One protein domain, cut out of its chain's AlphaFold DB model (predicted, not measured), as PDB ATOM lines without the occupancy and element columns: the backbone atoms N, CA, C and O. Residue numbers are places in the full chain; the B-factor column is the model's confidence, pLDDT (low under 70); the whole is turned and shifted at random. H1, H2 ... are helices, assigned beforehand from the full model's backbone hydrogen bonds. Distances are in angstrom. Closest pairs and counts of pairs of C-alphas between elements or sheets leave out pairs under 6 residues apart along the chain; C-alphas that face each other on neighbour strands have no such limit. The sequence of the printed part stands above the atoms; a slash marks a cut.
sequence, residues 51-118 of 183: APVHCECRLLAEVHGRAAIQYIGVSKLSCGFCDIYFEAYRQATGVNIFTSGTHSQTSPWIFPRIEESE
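What this domain is: This is residues 51 to 118 of the 183 residues of an uncharacterized protein of Coniophora puteana (strain RWD-64-598) (UniProt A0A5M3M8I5). Little regular structure is here: two helices, H1 and the longer H2, lie side by side and run the same way between long loops. The link at residues 63 to 79 and residues 94 to 101 pass along one side of the pair, and residues 106 to 118 run along the opposite side. The printed part has 68 residues with two named helices, H1 then H2, and no named strand; its class is all helix, with 22 residues in named elements. It is compact, with a radius of gyration of the C-alphas of 11.2 A, and spans 28 by 23 by 18 A.

How they stand to each other: Look first at H1, residues 55 to 62, and then at H2, residues 80 to 93: they touch, H2 with residues 82 to 86 alone, and their closest C-alphas, of Cys 57 and Cys 82, are 6.3 A apart. They run the same way at a shallow tilt of 20 degrees. In both, every O i to N i+4 pair is within hydrogen-bond range. Residues 71 to 72 pair with residues 98 to 99, parallel.

Where its parts are: Find C-alpha 55 at (31.511, -17.539, -50.749), where H1 begins; it runs 10.3 A. H2 runs 20.1 A to C-alpha 93 at (49.383, -18.501, -42.338).

The domain as a whole: The printed part has no cut, and the link from H1 to H2 is long. Look for low confidence at residues 67 to 68, under 70.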
ATOM      1  N   ALA A  51      33.826 -16.105 -63.732       75.56
ATOM      2  CA  ALA A  51      34.087 -17.070 -62.680       75.56
ATOM      3  C   ALA A  51      34.089 -16.316 -61.331       75.56
ATOM      4  O   ALA A  51      34.813 -15.329 -61.180       75.56
ATOM      5  N   PRO A  52      33.248 -16.706 -60.357       87.50
ATOM      6  CA  PRO A  52      33.161 -15.997 -59.090       87.50
ATOM      7  C   PRO A  52      34.221 -16.486 -58.098       87.50
ATOM      8  O   PRO A  52      34.612 -17.654 -58.096       87.50
ATOM      9  N   VAL A  53      34.618 -15.610 -57.171       89.75
ATOM     10  CA  VAL A  53      35.169 -16.070 -55.888       89.75
ATOM     11  C   VAL A  53      34.017 -16.729 -55.132       89.75
ATOM     12  O   VAL A  53      33.001 -16.075 -54.873       89.75
ATOM     13  N   HIS A  54      34.148 -18.011 -54.793       91.81
ATOM     14  CA  HIS A  54      33.130 -18.717 -54.005       91.81
ATOM     15  C   HIS A  54      33.010 -18.119 -52.601       91.81
ATOM     16  O   HIS A  54      33.963 -17.540 -52.073       91.81
ATOM     17  N   CYS A  55      31.829 -18.233 -51.995       90.62
ATOM     18  CA  CYS A  55      31.511 -17.539 -50.749       90.62
ATOM     19  C   CYS A  55      32.389 -17.982 -49.571       90.62
ATOM     20  O   CYS A  55      32.729 -17.144 -48.741       90.62
ATOM     21  N   GLU A  56      32.819 -19.243 -49.528       92.88
ATOM     22  CA  GLU A  56      33.740 -19.776 -48.522       92.88
ATOM     23  C   GLU A  56      35.074 -19.034 -48.560       92.88
ATOM     24  O   GLU A  56      35.568 -18.562 -47.538       92.88
ATOM     25  N   CYS A  57      35.645 -18.907 -49.757       93.31
ATOM     26  CA  CYS A  57      36.924 -18.247 -49.961       93.31
ATOM     27  C   CYS A  57      36.825 -16.730 -49.789       93.31
ATOM     28  O   CYS A  57      37.751 -16.114 -49.268       93.31
ATOM     29  N   ARG A  58      35.699 -16.129 -50.195       92.38
ATOM     30  CA  ARG A  58      35.431 -14.709 -49.948       92.38
ATOM     31  C   ARG A  58      35.364 -14.435 -48.450       92.38
ATOM     32  O   ARG A  58      36.029 -13.525 -47.980       92.38
ATOM     33  N   LEU A  59      34.614 -15.243 -47.701       91.56
ATOM     34  CA  LEU A  59      34.515 -15.083 -46.254       91.56
ATOM     35  C   LEU A  59      35.878 -15.266 -45.584       91.56
ATOM     36  O   LEU A  59      36.215 -14.487 -44.705       91.56
ATOM     37  N   LEU A  60      36.670 -16.249 -46.023       92.56
ATOM     38  CA  LEU A  60      38.029 -16.464 -45.527       92.56
ATOM     39  C   LEU A  60      38.923 -15.226 -45.709       92.56
ATOM     40  O   LEU A  60      39.606 -14.838 -44.764       92.56
ATOM     41  N   ALA A  61      38.889 -14.595 -46.885       92.12
ATOM     42  CA  ALA A  61      39.640 -13.368 -47.146       92.12
ATOM     43  C   ALA A  61      39.174 -12.206 -46.246       92.12
ATOM     44  O   ALA A  61      39.996 -11.538 -45.631       92.12
ATOM     45  N   GLU A  62      37.860 -12.022 -46.086       90.38
ATOM     46  CA  GLU A  62      37.272 -10.956 -45.251       90.38
ATOM     47  C   GLU A  62      37.591 -11.094 -43.753       90.38
ATOM     48  O   GLU A  62      37.656 -10.106 -43.011       90.38
ATOM     49  N   VAL A  63      37.758 -12.329 -43.278       90.38
ATOM     50  CA  VAL A  63      38.075 -12.619 -41.872       90.38
ATOM     51  C   VAL A  63      39.571 -12.795 -41.630       90.38
ATOM     52  O   VAL A  63      39.972 -13.082 -40.499       90.38
ATOM     53  N   HIS A  64      40.405 -12.602 -42.653       90.69
ATOM     54  CA  HIS A  64      41.851 -12.616 -42.499       90.69
ATOM     55  C   HIS A  64      42.301 -11.617 -41.417       90.69
ATOM     56  O   HIS A  64      41.718 -10.547 -41.242       90.69
ATOM     57  N   GLY A  65      43.291 -12.010 -40.613       84.94
ATOM     58  CA  GLY A  65      43.751 -11.233 -39.456       84.94
ATOM     59  C   GLY A  65      42.789 -11.205 -38.255       84.94
ATOM     60  O   GLY A  65      43.135 -10.647 -37.213       84.94
ATOM     61  N   ARG A  66      41.599 -11.825 -38.337       83.25
ATOM     62  CA  ARG A  66      40.621 -11.868 -37.234       83.25
ATOM     63  C   ARG A  66      40.675 -13.216 -36.513       83.25
ATOM     64  O   ARG A  66      40.248 -14.241 -37.033       83.25
ATOM     65  N   ALA A  67      41.145 -13.214 -35.267       66.31
ATOM     66  CA  ALA A  67      41.445 -14.433 -34.503       66.31
ATOM     67  C   ALA A  67      40.226 -15.274 -34.054       66.31
ATOM     68  O   ALA A  67      40.402 -16.366 -33.517       66.31
ATOM     69  N   ALA A  68      38.994 -14.787 -34.227       69.44
ATOM     70  CA  ALA A  68      37.813 -15.391 -33.602       69.44
ATOM     71  C   ALA A  68      37.146 -16.518 -34.415       69.44
ATOM     72  O   ALA A  68      36.299 -17.224 -33.872       69.44
ATOM     73  N   ILE A  69      37.484 -16.698 -35.697       79.19
ATOM     74  CA  ILE A  69      36.750 -17.607 -36.593       79.19
ATOM     75  C   ILE A  69      37.645 -18.782 -36.982       79.19
ATOM     76  O   ILE A  69      38.557 -18.647 -37.786       79.19
ATOM     77  N   GLN A  70      37.365 -19.954 -36.412       84.12
ATOM     78  CA  GLN A  70      38.074 -21.205 -36.726       84.12
ATOM     79  C   GLN A  70      37.315 -22.077 -37.732       84.12
ATOM     80  O   GLN A  70      37.828 -23.087 -38.215       84.12
ATOM     81  N   TYR A  71      36.077 -21.706 -38.055       88.06
ATOM     82  CA  TYR A  71      35.201 -22.528 -38.870       88.06
ATOM     83  C   TYR A  71      34.298 -21.681 -39.763       88.06
ATOM     84  O   TYR A  71      33.598 -20.786 -39.289       88.06
ATOM     85  N   ILE A  72      34.312 -21.995 -41.057       86.56
ATOM     86  CA  ILE A  72      33.448 -21.413 -42.080       86.56
ATOM     87  C   ILE A  72      32.453 -22.492 -42.512       86.56
ATOM     88  O   ILE A  72      32.761 -23.384 -43.304       86.56
ATOM     89  N   GLY A  73      31.251 -22.414 -41.941       83.31
ATOM     90  CA  GLY A  73      30.120 -23.260 -42.301       83.31
ATOM     91  C   GLY A  73      29.301 -22.623 -43.421       83.31
ATOM     92  O   GLY A  73      28.847 -21.489 -43.296       83.31
ATOM     93  N   VAL A  74      29.082 -23.368 -44.499       80.56
ATOM     94  CA  VAL A  74      28.181 -23.011 -45.604       80.56
ATOM     95  C   VAL A  74      27.111 -24.090 -45.772       80.56
ATOM     96  O   VAL A  74      27.248 -25.199 -45.259       80.56
ATOM     97  N   SER A  75      26.020 -23.773 -46.477       81.44
ATOM     98  CA  SER A  75      24.874 -24.683 -46.655       81.44
ATOM     99  C   SER A  75      25.185 -25.947 -47.468       81.44
ATOM    100  O   SER A  75      24.408 -26.899 -47.435       81.44
ATOM    101  N   LYS A  76      26.306 -25.970 -48.199       84.00
ATOM    102  CA  LYS A  76      26.798 -27.115 -48.978       84.00
ATOM    103  C   LYS A  76      28.265 -27.377 -48.641       84.00
ATOM    104  O   LYS A  76      28.949 -26.489 -48.153       84.00
ATOM    105  N   LEU A  77      28.758 -28.588 -48.906       89.75
ATOM    106  CA  LEU A  77      30.194 -28.873 -48.807       89.75
ATOM    107  C   LEU A  77      30.985 -27.992 -49.782       89.75
ATOM    108  O   LEU A  77      30.484 -27.669 -50.858       89.75
ATOM    109  N   SER A  78      32.224 -27.650 -49.435       90.69
ATOM    110  CA  SER A  78      33.076 -26.833 -50.298       90.69
ATOM    111  C   SER A  78      33.468 -27.586 -51.572       90.69
ATOM    112  O   SER A  78      33.685 -28.806 -51.555       90.69
ATOM    113  N   CYS A  79      33.638 -26.858 -52.676       92.75
ATOM    114  CA  CYS A  79      34.164 -27.451 -53.903       92.75
ATOM    115  C   CYS A  79      35.649 -27.837 -53.761       92.75
ATOM    116  O   CYS A  79      36.338 -27.436 -52.819       92.75
ATOM    117  N   GLY A  80      36.164 -28.607 -54.721       91.75
ATOM    118  CA  GLY A  80      37.556 -29.055 -54.731       91.75
ATOM    119  C   GLY A  80      38.579 -27.914 -54.797       91.75
ATOM    120  O   GLY A  80      39.657 -28.044 -54.220       91.75
ATOM    121  N   PHE A  81      38.261 -26.793 -55.457       93.94
ATOM    122  CA  PHE A  81      39.153 -25.625 -55.501       93.94
ATOM    123  C   PHE A  81      39.169 -24.863 -54.176       93.94
ATOM    124  O   PHE A  81      40.246 -24.536 -53.684       93.94
ATOM    125  N   CYS A  82      38.003 -24.656 -53.557       94.25
ATOM    126  CA  CYS A  82      37.903 -24.071 -52.221       94.25
ATOM    127  C   CYS A  82      38.682 -24.884 -51.189       94.25
ATOM    128  O   CYS A  82      39.437 -24.313 -50.413       94.25
ATOM    129  N   ASP A  83      38.546 -26.210 -51.207       94.19
ATOM    130  CA  ASP A  83      39.266 -27.096 -50.288       94.19
ATOM    131  C   ASP A  83      40.793 -26.950 -50.417       94.19
ATOM    132  O   ASP A  83      41.494 -26.750 -49.422       94.19
ATOM    133  N   ILE A  84      41.304 -26.939 -51.656       95.38
ATOM    134  CA  ILE A  84      42.730 -26.714 -51.937       95.38
ATOM    135  C   ILE A  84      43.173 -25.326 -51.464       95.38
ATOM    136  O   ILE A  84      44.237 -25.204 -50.859       95.38
ATOM    137  N   TYR A  85      42.375 -24.287 -51.721       96.06
ATOM    138  CA  TYR A  85      42.687 -22.928 -51.288       96.06
ATOM    139  C   TYR A  85      42.748 -22.820 -49.761       96.06
ATOM    140  O   TYR A  85      43.714 -22.284 -49.226       96.06
ATOM    141  N   PHE A  86      41.771 -23.383 -49.045       95.12
ATOM    142  CA  PHE A  86      41.771 -23.412 -47.581       95.12
ATOM    143  C   PHE A  86      42.993 -24.153 -47.038       95.12
ATOM    144  O   PHE A  86      43.615 -23.700 -46.080       95.12
ATOM    145  N   GLU A  87      43.372 -25.279 -47.644       95.12
ATOM    146  CA  GLU A  87      44.589 -25.986 -47.255       95.12
ATOM    147  C   GLU A  87      45.850 -25.137 -47.472       95.12
ATOM    148  O   GLU A  87      46.682 -25.035 -46.568       95.12
ATOM    149  N   ALA A  88      45.975 -24.494 -48.635       95.75
ATOM    150  CA  ALA A  88      47.091 -23.610 -48.954       95.75
ATOM    151  C   ALA A  88      47.168 -22.413 -47.993       95.75
ATOM    152  O   ALA A  88      48.246 -22.111 -47.479       95.75
ATOM    153  N   TYR A  89      46.026 -21.795 -47.685       95.25
ATOM    154  CA  TYR A  89      45.911 -20.703 -46.722       95.25
ATOM    155  C   TYR A  89      46.391 -21.120 -45.329       95.25
ATOM    156  O   TYR A  89      47.217 -20.428 -44.731       95.25
ATOM    157  N   ARG A  90      45.930 -22.269 -44.812       94.88
ATOM    158  CA  ARG A  90      46.368 -22.780 -43.499       94.88
ATOM    159  C   ARG A  90      47.878 -22.994 -43.456       94.88
ATOM    160  O   ARG A  90      48.521 -22.654 -42.471       94.88
ATOM    161  N   GLN A  91      48.452 -23.542 -44.525       94.88
ATOM    162  CA  GLN A  91      49.894 -23.772 -44.600       94.88
ATOM    163  C   GLN A  91      50.703 -22.475 -44.693       94.88
ATOM    164  O   GLN A  91      51.821 -22.433 -44.189       94.88
ATOM    165  N   ALA A  92      50.169 -21.445 -45.352       94.12
ATOM    166  CA  ALA A  92      50.846 -20.161 -45.500       94.12
ATOM    167  C   ALA A  92      50.769 -19.306 -44.225       94.12
ATOM    168  O   ALA A  92      51.729 -18.625 -43.887       94.12
ATOM    169  N   THR A  93      49.650 -19.369 -43.500       92.56
ATOM    170  CA  THR A  93      49.383 -18.501 -42.338       92.56
ATOM    171  C   THR A  93      49.604 -19.178 -40.985       92.56
ATOM    172  O   THR A  93      49.704 -18.499 -39.968       92.56
ATOM    173  N   GLY A  94      49.622 -20.513 -40.934       91.31
ATOM    174  CA  GLY A  94      49.613 -21.277 -39.682       91.31
ATOM    175  C   GLY A  94      48.277 -21.231 -38.927       91.31
ATOM    176  O   GLY A  94      48.173 -21.787 -37.834       91.31
ATOM    177  N   VAL A  95      47.247 -20.584 -39.484       89.75
ATOM    178  CA  VAL A  95      45.929 -20.464 -38.854       89.75
ATOM    179  C   VAL A  95      45.125 -21.744 -39.060       89.75
ATOM    180  O   VAL A  95      45.063 -22.298 -40.154       89.75
ATOM    181  N   ASN A  96      44.447 -22.189 -38.006       88.44
ATOM    182  CA  ASN A  96      43.580 -23.363 -38.025       88.44
ATOM    183  C   ASN A  96      42.133 -22.972 -38.359       88.44
ATOM    184  O   ASN A  96      41.295 -22.867 -37.466       88.44
ATOM    185  N   ILE A  97      41.856 -22.742 -39.649       90.44
ATOM    186  CA  ILE A  97      40.507 -22.471 -40.168       90.44
ATOM    187  C   ILE A  97      40.024 -23.569 -41.122       90.44
ATOM    188  O   ILE A  97      40.739 -23.992 -42.040       90.44
ATOM    189  N   PHE A  98      38.798 -24.044 -40.902       90.94
ATOM    190  CA  PHE A  98      38.251 -25.221 -41.582       90.94
ATOM    191  C   PHE A  98      36.854 -24.973 -42.154       90.94
ATOM    192  O   PHE A  98      36.136 -24.082 -41.708       90.94
ATOM    193  N   THR A  99      36.461 -25.798 -43.122       91.62
ATOM    194  CA  THR A  99      35.072 -25.921 -43.589       91.62
ATOM    195  C   THR A  99      34.494 -27.264 -43.145       91.62
ATOM    196  O   THR A  99      35.205 -28.106 -42.593       91.62
ATOM    197  N   SER A 100      33.200 -27.497 -43.385       88.94
ATOM    198  CA  SER A 100      32.520 -28.773 -43.088       88.94
ATOM    199  C   SER A 100      33.087 -29.985 -43.835       88.94
ATOM    200  O   SER A 100      32.705 -31.113 -43.540       88.94
ATOM    201  N   GLY A 101      33.941 -29.757 -44.833       88.50
ATOM    202  CA  GLY A 101      34.472 -30.775 -45.727       88.50
ATOM    203  C   GLY A 101      34.285 -30.396 -47.192       88.50
ATOM    204  O   GLY A 101      33.816 -29.305 -47.526       88.50
ATOM    205  N   THR A 102      34.644 -31.327 -48.075       89.44
ATOM    206  CA  THR A 102      34.620 -31.130 -49.525       89.44
ATOM    207  C   THR A 102      33.820 -32.215 -50.233       89.44
ATOM    208  O   THR A 102      33.893 -33.387 -49.869       89.44
ATOM    209  N   HIS A 103      33.090 -31.842 -51.286       88.50
ATOM    210  CA  HIS A 103      32.484 -32.808 -52.211       88.50
ATOM    211  C   HIS A 103      33.413 -33.172 -53.385       88.50
ATOM    212  O   HIS A 103      32.996 -33.868 -54.307       88.50
ATOM    213  N   SER A 104      34.660 -32.680 -53.393       85.88
ATOM    214  CA  SER A 104      35.721 -32.919 -54.392       85.88
ATOM    215  C   SER A 104      35.441 -32.506 -55.848       85.88
ATOM    216  O   SER A 104      36.389 -32.369 -56.617       85.88
ATOM    217  N   GLN A 105      34.188 -32.254 -56.229       88.19
ATOM    218  CA  GLN A 105      33.838 -31.685 -57.537       88.19
ATOM    219  C   GLN A 105      34.355 -30.252 -57.678       88.19
ATOM    220  O   GLN A 105      34.363 -29.484 -56.712       88.19
ATOM    221  N   THR A 106      34.761 -29.887 -58.888       87.00
ATOM    222  CA  THR A 106      35.190 -28.533 -59.242       87.00
ATOM    223  C   THR A 106      34.046 -27.761 -59.903       87.00
ATOM    224  O   THR A 106      33.140 -28.335 -60.500       87.00
ATOM    225  N   SER A 107      34.078 -26.439 -59.782       82.12
ATOM    226  CA  SER A 107      33.169 -25.508 -60.460       82.12
ATOM    227  C   SER A 107      33.952 -24.244 -60.842       82.12
ATOM    228  O   SER A 107      35.056 -24.055 -60.319       82.12
ATOM    229  N   PRO A 108      33.452 -23.394 -61.763       85.81
ATOM    230  CA  PRO A 108      34.147 -22.165 -62.152       85.81
ATOM    231  C   PRO A 108      34.526 -21.333 -60.927       85.81
ATOM    232  O   PRO A 108      33.678 -21.065 -60.078       85.81
ATOM    233  N   TRP A 109      35.799 -20.961 -60.818       88.31
ATOM    234  CA  TRP A 109      36.386 -20.372 -59.618       88.31
ATOM    235  C   TRP A 109      37.530 -19.438 -60.013       88.31
ATOM    236  O   TRP A 109      38.270 -19.741 -60.949       88.31
ATOM    237  N   ILE A 110      37.687 -18.326 -59.294       88.12
ATOM    238  CA  ILE A 110      38.853 -17.438 -59.410       88.12
ATOM    239  C   ILE A 110      39.559 -17.286 -58.072       88.12
ATOM    240  O   ILE A 110      38.960 -17.474 -57.009       88.12
ATOM    241  N   PHE A 111      40.827 -16.893 -58.157       89.75
ATOM    242  CA  PHE A 111      41.674 -16.709 -56.994       89.75
ATOM    243  C   PHE A 111      41.128 -15.596 -56.074       89.75
ATOM    244  O   PHE A 111      40.903 -14.476 -56.542       89.75
ATOM    245  N   PRO A 112      40.888 -15.881 -54.783       90.06
ATOM    246  CA  PRO A 112      40.552 -14.879 -53.780       90.06
ATOM    247  C   PRO A 112      41.778 -14.020 -53.494       90.06
ATOM    248  O   PRO A 112      42.889 -14.543 -53.465       90.06
ATOM    249  N   ARG A 113      41.568 -12.730 -53.241       88.69
ATOM    250  CA  ARG A 113      42.633 -11.812 -52.841       88.69
ATOM    251  C   ARG A 113      42.494 -11.480 -51.372       88.69
ATOM    252  O   ARG A 113      41.427 -11.050 -50.938       88.69
ATOM    253  N   ILE A 114      43.568 -11.687 -50.641       88.31
ATOM    254  CA  ILE A 114      43.775 -11.193 -49.290       88.31
ATOM    255  C   ILE A 114      44.700 -10.000 -49.501       88.31
ATOM    256  O   ILE A 114      45.669 -10.144 -50.231       88.31
ATOM    257  N   GLU A 115      44.415  -8.812 -48.970       87.06
ATOM    258  CA  GLU A 115      45.122  -7.550 -49.301       87.06
ATOM    259  C   GLU A 115      46.622  -7.495 -48.876       87.06
ATOM    260  O   GLU A 115      47.175  -6.434 -48.598       87.06
ATOM    261  N   GLU A 116      47.306  -8.638 -48.856       90.06
ATOM    262  CA  GLU A 116      48.709  -8.897 -48.568       90.06
ATOM    263  C   GLU A 116      49.365  -9.629 -49.760       90.06
ATOM    264  O   GLU A 116      49.341 -10.855 -49.862       90.06
ATOM    265  N   SER A 117      49.992  -8.871 -50.667       89.38
ATOM    266  CA  SER A 117      50.523  -9.375 -51.953       89.38
ATOM    267  C   SER A 117      51.471 -10.583 -51.838       89.38
ATOM    268  O   SER A 117      51.417 -11.505 -52.656       89.38
ATOM    269  N   GLU A 118      52.352 -10.592 -50.837       93.06
ATOM    270  CA  GLU A 118      53.314 -11.688 -50.625       93.06
ATOM    271  C   GLU A 118      52.621 -12.973 -50.151       93.06
ATOM    272  O   GLU A 118      52.981 -14.086 -50.555       93.06
TER     273      GLU A 118